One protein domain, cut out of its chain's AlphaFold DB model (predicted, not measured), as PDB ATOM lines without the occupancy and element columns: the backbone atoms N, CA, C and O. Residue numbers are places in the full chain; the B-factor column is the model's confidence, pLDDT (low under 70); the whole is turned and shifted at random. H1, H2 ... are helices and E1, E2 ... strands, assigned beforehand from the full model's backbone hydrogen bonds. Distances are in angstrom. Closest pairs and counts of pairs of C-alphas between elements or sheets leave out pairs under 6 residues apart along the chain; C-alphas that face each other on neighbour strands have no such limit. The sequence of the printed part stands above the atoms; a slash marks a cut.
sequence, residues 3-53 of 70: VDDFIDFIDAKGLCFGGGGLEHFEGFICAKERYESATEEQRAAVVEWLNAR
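Overview. This is residues 3 to 53 of the 70 residues of an uncharacterized protein of Vibrio vulnificus (UniProt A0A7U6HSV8). What shape is this? Two helices, H1 and H2, and a hairpin of strands E1 and E2 run roughly lengthwise as a triangle, H1 nearer E1 and H2 nearer E2. What makes it up? The 51 printed residues hold H1, E1, E2, H2 in that order, a mixed class; the sheet E1 - E2 is antiparallel. It is compact, radius of gyration of the C-alphas 10.9 A, and spans 33 by 21 by 17 A.

Arrangement. What pairs the strands? E1, residues 15 to 20, and E2, residues 26 to 31, form an antiparallel hairpin; N 18 and O 28 are 3.0 A apart, within hydrogen-bond range. How do the helices stand? H1, residues 3 to 11, and H2, residues 40 to 51, are close but not clearly touching, their closest C-alphas Ile 10 and Val 46 7.3 A apart, at a shallow tilt of 22 degrees, opposite ways. In both, every O i to N i+4 pair is within hydrogen-bond range.

Along the chain. Where does H1 begin? C-alpha 3 is at (-15.148, 8.677, 25.716). Where does H2 end? C-alpha 51 is at (-9.338, 1.265, 36.747); H2 is 16.4 A long, E2 17.0 A.

Size, cuts and confidence. Any cut? The printed part has no cut. Low confidence? No printed residue is under 70.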
ATOM      1  N   VAL A   3     -15.842   7.395  25.903       92.56
ATOM      2  CA  VAL A   3     -15.148   8.677  25.716       92.56
ATOM      3  C   VAL A   3     -15.980   9.842  26.248       92.56
ATOM      4  O   VAL A   3     -15.428  10.675  26.950       92.56
ATOM      5  N   ASP A   4     -17.288   9.887  25.989       94.88
ATOM      6  CA  ASP A   4     -18.150  10.952  26.524       94.88
ATOM      7  C   ASP A   4     -18.134  10.952  28.059       94.88
ATOM      8  O   ASP A   4     -17.898  11.987  28.671       94.88
ATOM      9  N   ASP A   5     -18.287   9.775  28.679       96.56
ATOM     10  CA  ASP A   5     -18.286   9.640  30.137       96.56
ATOM     11  C   ASP A   5     -16.935  10.075  30.734       96.56
ATOM     12  O   ASP A   5     -16.876  10.628  31.833       96.56
ATOM     13  N   PHE A   6     -15.838   9.794  30.021       96.62
ATOM     14  CA  PHE A   6     -14.494  10.214  30.403       96.62
ATOM     15  C   PHE A   6     -14.344  11.734  30.325       96.62
ATOM     16  O   PHE A   6     -13.846  12.335  31.276       96.62
ATOM     17  N   ILE A   7     -14.810  12.354  29.234       96.75
ATOM     18  CA  ILE A   7     -14.780  13.810  29.059       96.75
ATOM     19  C   ILE A   7     -15.619  14.506  30.139       96.75
ATOM     20  O   ILE A   7     -15.118  15.428  30.779       96.75
ATOM     21  N   ASP A   8     -16.831  14.023  30.418       97.81
ATOM     22  CA  ASP A   8     -17.685  14.574  31.479       97.81
ATOM     23  C   ASP A   8     -17.015  14.473  32.860       97.81
ATOM     24  O   ASP A   8     -17.056  15.407  33.666       97.81
ATOM     25  N   PHE A   9     -16.350  13.345  33.139       98.19
ATOM     26  CA  PHE A   9     -15.653  13.130  34.405       98.19
ATOM     27  C   PHE A   9     -14.468  14.081  34.607       98.19
ATOM     28  O   PHE A   9     -14.305  14.628  35.703       98.19
ATOM     29  N   ILE A  10     -13.626  14.273  33.585       97.81
ATOM     30  CA  ILE A  10     -12.461  15.163  33.693       97.81
ATOM     31  C   ILE A  10     -12.876  16.642  33.669       97.81
ATOM     32  O   ILE A  10     -12.285  17.442  34.398       97.81
ATOM     33  N   ASP A  11     -13.929  17.005  32.926       97.56
ATOM     34  CA  ASP A  11     -14.430  18.383  32.864       97.56
ATOM     35  C   ASP A  11     -14.973  18.832  34.226       97.56
ATOM     36  O   ASP A  11     -14.641  19.918  34.707       97.56
ATOM     37  N   ALA A  12     -15.686  17.944  34.931       98.06
ATOM     38  CA  ALA A  12     -16.146  18.173  36.303       98.06
ATOM     39  C   ALA A  12     -15.000  18.377  37.317       98.06
ATOM     40  O   ALA A  12     -15.237  18.834  38.437       98.06
ATOM     41  N   LYS A  13     -13.755  18.046  36.945       97.50
ATOM     42  CA  LYS A  13     -12.540  18.279  37.745       97.50
ATOM     43  C   LYS A  13     -11.724  19.478  37.275       97.50
ATOM     44  O   LYS A  13     -10.631  19.683  37.797       97.50
ATOM     45  N   GLY A  14     -12.227  20.254  36.316       97.75
ATOM     46  CA  GLY A  14     -11.501  21.390  35.749       97.75
ATOM     47  C   GLY A  14     -10.305  20.969  34.897       97.75
ATOM     48  O   GLY A  14      -9.318  21.701  34.825       97.75
ATOM     49  N   LEU A  15     -10.367  19.790  34.274       97.94
ATOM     50  CA  LEU A  15      -9.317  19.273  33.402       97.94
ATOM     51  C   LEU A  15      -9.745  19.310  31.931       97.94
ATOM     52  O   LEU A  15     -10.927  19.251  31.601       97.94
ATOM     53  N   CYS A  16      -8.754  19.371  31.050       96.00
ATOM     54  CA  CYS A  16      -8.871  19.171  29.612       96.00
ATOM     55  C   CYS A  16      -8.126  17.912  29.181       96.00
ATOM     56  O   CYS A  16      -7.157  17.510  29.820       96.00
ATOM     57  N   PHE A  17      -8.553  17.314  28.070       95.44
ATOM     58  CA  PHE A  17      -7.865  16.192  27.442       95.44
ATOM     59  C   PHE A  17      -7.535  16.504  25.985       95.44
ATOM     60  O   PHE A  17      -8.362  17.048  25.253       95.44
ATOM     61  N   GLY A  18      -6.331  16.122  25.568       93.94
ATOM     62  CA  GLY A  18      -5.894  16.153  24.177       93.94
ATOM     63  C   GLY A  18      -5.287  14.809  23.795       93.94
ATOM     64  O   GLY A  18      -4.266  14.412  24.353       93.94
ATOM     65  N   GLY A  19      -5.904  14.112  22.845       92.88
ATOM     66  CA  GLY A  19      -5.466  12.784  22.427       92.88
ATOM     67  C   GLY A  19      -6.523  12.047  21.618       92.88
ATOM     68  O   GLY A  19      -7.463  12.649  21.094       92.88
ATOM     69  N   GLY A  20      -6.365  10.733  21.524       90.62
ATOM     70  CA  GLY A  20      -7.277   9.840  20.827       90.62
ATOM     71  C   GLY A  20      -6.634   8.481  20.587       90.62
ATOM     72  O   GLY A  20      -5.652   8.116  21.223       90.62
ATOM     73  N   GLY A  21      -7.193   7.737  19.644       88.12
ATOM     74  CA  GLY A  21      -6.541   6.558  19.098       88.12
ATOM     75  C   GLY A  21      -7.515   5.536  18.536       88.12
ATOM     76  O   GLY A  21      -8.731   5.650  18.693       88.12
ATOM     77  N   LEU A  22      -6.951   4.584  17.796       81.81
ATOM     78  CA  LEU A  22      -7.688   3.562  17.049       81.81
ATOM     79  C   LEU A  22      -7.644   2.209  17.766       81.81
ATOM     80  O   LEU A  22      -8.682   1.588  17.968       81.81
ATOM     81  N   GLU A  23      -6.448   1.772  18.171       84.69
ATOM     82  CA  GLU A  23      -6.231   0.506  18.891       84.69
ATOM     83  C   GLU A  23      -6.044   0.712  20.401       84.69
ATOM     84  O   GLU A  23      -6.468  -0.115  21.212       84.69
ATOM     85  N   HIS A  24      -5.448   1.843  20.780       87.56
ATOM     86  CA  HIS A  24      -5.233   2.267  22.157       87.56
ATOM     87  C   HIS A  24      -5.771   3.680  22.338       87.56
ATOM     88  O   HIS A  24      -5.654   4.497  21.432       87.56
ATOM     89  N   PHE A  25      -6.369   3.959  23.493       91.62
ATOM     90  CA  PHE A  25      -6.800   5.302  23.856       91.62
ATOM     91  C   PHE A  25      -5.689   5.973  24.663       91.62
ATOM     92  O   PHE A  25      -5.385   5.527  25.770       91.62
ATOM     93  N   GLU A  26      -5.077   7.014  24.101       94.00
ATOM     94  CA  GLU A  26      -3.941   7.713  24.703       94.00
ATOM     95  C   GLU A  26      -4.054   9.232  24.546       94.00
ATOM     96  O   GLU A  26      -4.732   9.746  23.654       94.00
ATOM     97  N   GLY A  27      -3.393   9.970  25.433       94.19
ATOM     98  CA  GLY A  27      -3.380  11.423  25.377       94.19
ATOM     99  C   GLY A  27      -2.837  12.070  26.636       94.19
ATOM    100  O   GLY A  27      -2.400  11.401  27.573       94.19
ATOM    101  N   PHE A  28      -2.899  13.395  26.642       94.56
ATOM    102  CA  PHE A  28      -2.504  14.238  27.758       94.56
ATOM    103  C   PHE A  28      -3.719  14.803  28.473       94.56
ATOM    104  O   PHE A  28      -4.742  15.103  27.852       94.56
ATOM    105  N   ILE A  29      -3.566  14.993  29.780       95.31
ATOM    106  CA  ILE A  29      -4.530  15.684  30.627       95.31
ATOM    107  C   ILE A  29      -3.865  16.960  31.137       95.31
ATOM    108  O   ILE A  29      -2.714  16.935  31.573       95.31
ATOM    109  N   CYS A  30      -4.585  18.072  31.066       95.56
ATOM    110  CA  CYS A  30      -4.128  19.405  31.441       95.56
ATOM    111  C   CYS A  30      -5.156  20.105  32.329       95.56
ATOM    112  O   CYS A  30      -6.315  19.696  32.373       95.56
ATOM    113  N   ALA A  31      -4.762  21.178  33.016       96.00
ATOM    114  CA  ALA A  31      -5.742  22.085  33.603       96.00
ATOM    115  C   ALA A  31      -6.515  22.804  32.491       96.00
ATOM    116  O   ALA A  31      -5.927  23.251  31.507       96.00
ATOM    117  N   LYS A  32      -7.836  22.918  32.655       95.62
ATOM    118  CA  LYS A  32      -8.725  23.570  31.685       95.62
ATOM    119  C   LYS A  32      -8.454  25.070  31.565       95.62
ATOM    120  O   LYS A  32      -8.533  25.629  30.472       95.62
ATOM    121  N   GLU A  33      -8.155  25.711  32.690       93.88
ATOM    122  CA  GLU A  33      -7.900  27.145  32.756       93.88
ATOM    123  C   GLU A  33      -6.442  27.487  32.452       93.88
ATOM    124  O   GLU A  33      -5.516  26.698  32.648       93.88
ATOM    125  N   ARG A  34      -6.229  28.712  31.973       90.62
ATOM    126  CA  ARG A  34      -4.882  29.221  31.706       90.62
ATOM    127  C   ARG A  34      -4.116  29.427  33.010       90.62
ATOM    128  O   ARG A  34      -4.681  29.926  33.975       90.62
ATOM    129  N   TYR A  35      -2.811  29.149  32.969       89.31
ATOM    130  CA  TYR A  35      -1.863  29.326  34.083       89.31
ATOM    131  C   TYR A  35      -2.105  28.428  35.301       89.31
ATOM    132  O   TYR A  35      -1.420  28.580  36.308       89.31
ATOM    133  N   GLU A  36      -3.021  27.471  35.189       93.06
ATOM    134  CA  GLU A  36      -3.218  26.410  36.166       93.06
ATOM    135  C   GLU A  36      -2.474  25.144  35.732       93.06
ATOM    136  O   GLU A  36      -2.111  24.971  34.565       93.06
ATOM    137  N   SER A  37      -2.233  24.245  36.682       94.75
ATOM    138  CA  SER A  37      -1.622  22.936  36.433       94.75
ATOM    139  C   SER A  37      -2.528  21.828  36.947       94.75
ATOM    140  O   SER A  37      -3.257  22.012  37.921       94.75
ATOM    141  N   ALA A  38      -2.488  20.670  36.288       96.56
ATOM    142  CA  ALA A  38      -3.088  19.477  36.863       96.56
ATOM    143  C   ALA A  38      -2.369  19.141  38.180       96.56
ATOM    144  O   ALA A  38      -1.176  19.397  38.334       96.56
ATOM    145  N   THR A  39      -3.109  18.587  39.127       97.19
ATOM    146  CA  THR A  39      -2.612  18.192  40.449       97.19
ATOM    147  C   THR A  39      -2.456  16.678  40.536       97.19
ATOM    148  O   THR A  39      -3.084  15.930  39.778       97.19
ATOM    149  N   GLU A  40      -1.638  16.199  41.474       97.38
ATOM    150  CA  GLU A  40      -1.494  14.757  41.704       97.38
ATOM    151  C   GLU A  40      -2.808  14.132  42.193       97.38
ATOM    152  O   GLU A  40      -3.128  13.002  41.827       97.38
ATOM    153  N   GLU A  41      -3.631  14.879  42.934       98.00
ATOM    154  CA  GLU A  41      -4.969  14.448  43.346       98.00
ATOM    155  C   GLU A  41      -5.896  14.247  42.139       98.00
ATOM    156  O   GLU A  41      -6.612  13.247  42.050       98.00
ATOM    157  N   GLN A  42      -5.867  15.175  41.176       98.12
ATOM    158  CA  GLN A  42      -6.604  15.040  39.919       98.12
ATOM    159  C   GLN A  42      -6.104  13.841  39.108       98.12
ATOM    160  O   GLN A  42      -6.920  13.044  38.640       98.12
ATOM    161  N   ARG A  43      -4.782  13.675  38.980       97.69
ATOM    162  CA  ARG A  43      -4.170  12.532  38.293       97.69
ATOM    163  C   ARG A  43      -4.597  11.205  38.921       97.69
ATOM    164  O   ARG A  43      -5.063  10.322  38.200       97.69
ATOM    165  N   ALA A  44      -4.506  11.080  40.245       98.12
ATOM    166  CA  ALA A  44      -4.934   9.889  40.976       98.12
ATOM    167  C   ALA A  44      -6.421   9.585  40.741       98.12
ATOM    168  O   ALA A  44      -6.770   8.451  40.415       98.12
ATOM    169  N   ALA A  45      -7.287  10.602  40.792       98.31
ATOM    170  CA  ALA A  45      -8.716  10.428  40.549       98.31
ATOM    171  C   ALA A  45      -9.027   9.919  39.129       98.31
ATOM    172  O   ALA A  45      -9.948   9.122  38.954       98.31
ATOM    173  N   VAL A  46      -8.273  10.349  38.110       98.00
ATOM    174  CA  VAL A  46      -8.437   9.825  36.742       98.00
ATOM    175  C   VAL A  46      -8.005   8.365  36.644       98.00
ATOM    176  O   VAL A  46      -8.714   7.556  36.045       98.00
ATOM    177  N   VAL A  47      -6.882   8.006  37.268       98.00
ATOM    178  CA  VAL A  47      -6.399   6.617  37.300       98.00
ATOM    179  C   VAL A  47      -7.404   5.700  37.993       98.00
ATOM    180  O   VAL A  47      -7.712   4.626  37.476       98.00
ATOM    181  N   GLU A  48      -7.945   6.118  39.136       98.31
ATOM    182  CA  GLU A  48      -8.976   5.368  39.859       98.31
ATOM    183  C   GLU A  48     -10.238   5.187  39.015       98.31
ATOM    184  O   GLU A  48     -10.759   4.074  38.917       98.31
ATOM    185  N   TRP A  49     -10.699   6.251  38.351       98.12
ATOM    186  CA  TRP A  49     -11.878   6.188  37.491       98.12
ATOM    187  C   TRP A  49     -11.689   5.223  36.321       98.12
ATOM    188  O   TRP A  49     -12.583   4.426  36.045       98.12
ATOM    189  N   LEU A  50     -10.523   5.240  35.664       97.31
ATOM    190  CA  LEU A  50     -10.220   4.320  34.566       97.31
ATOM    191  C   LEU A  50     -10.143   2.866  35.053       97.31
ATOM    192  O   LEU A  50     -10.743   1.987  34.439       97.31
ATOM    193  N   ASN A  51      -9.465   2.610  36.177       97.44
ATOM    194  CA  ASN A  51      -9.338   1.265  36.747       97.44
ATOM    195  C   ASN A  51     -10.671   0.684  37.249       97.44
ATOM    196  O   ASN A  51     -10.820  -0.535  37.321       97.44
ATOM    197  N   ALA A  52     -11.649   1.527  37.588       97.56
ATOM    198  CA  ALA A  52     -12.971   1.082  38.024       97.56
ATOM    199  C   ALA A  52     -13.860   0.568  36.875       97.56
ATOM    200  O   ALA A  52     -14.932   0.009  37.127       97.56
ATOM    201  N   ARG A  53     -13.458   0.753  35.610       95.44
ATOM    202  CA  ARG A  53     -14.276   0.398  34.443       95.44
ATOM    203  C   ARG A  53     -13.917  -0.984  33.914       95.44
ATOM    204  O   ARG A  53     -12.784  -1.241  33.529       95.44
TER     205      ARG A  53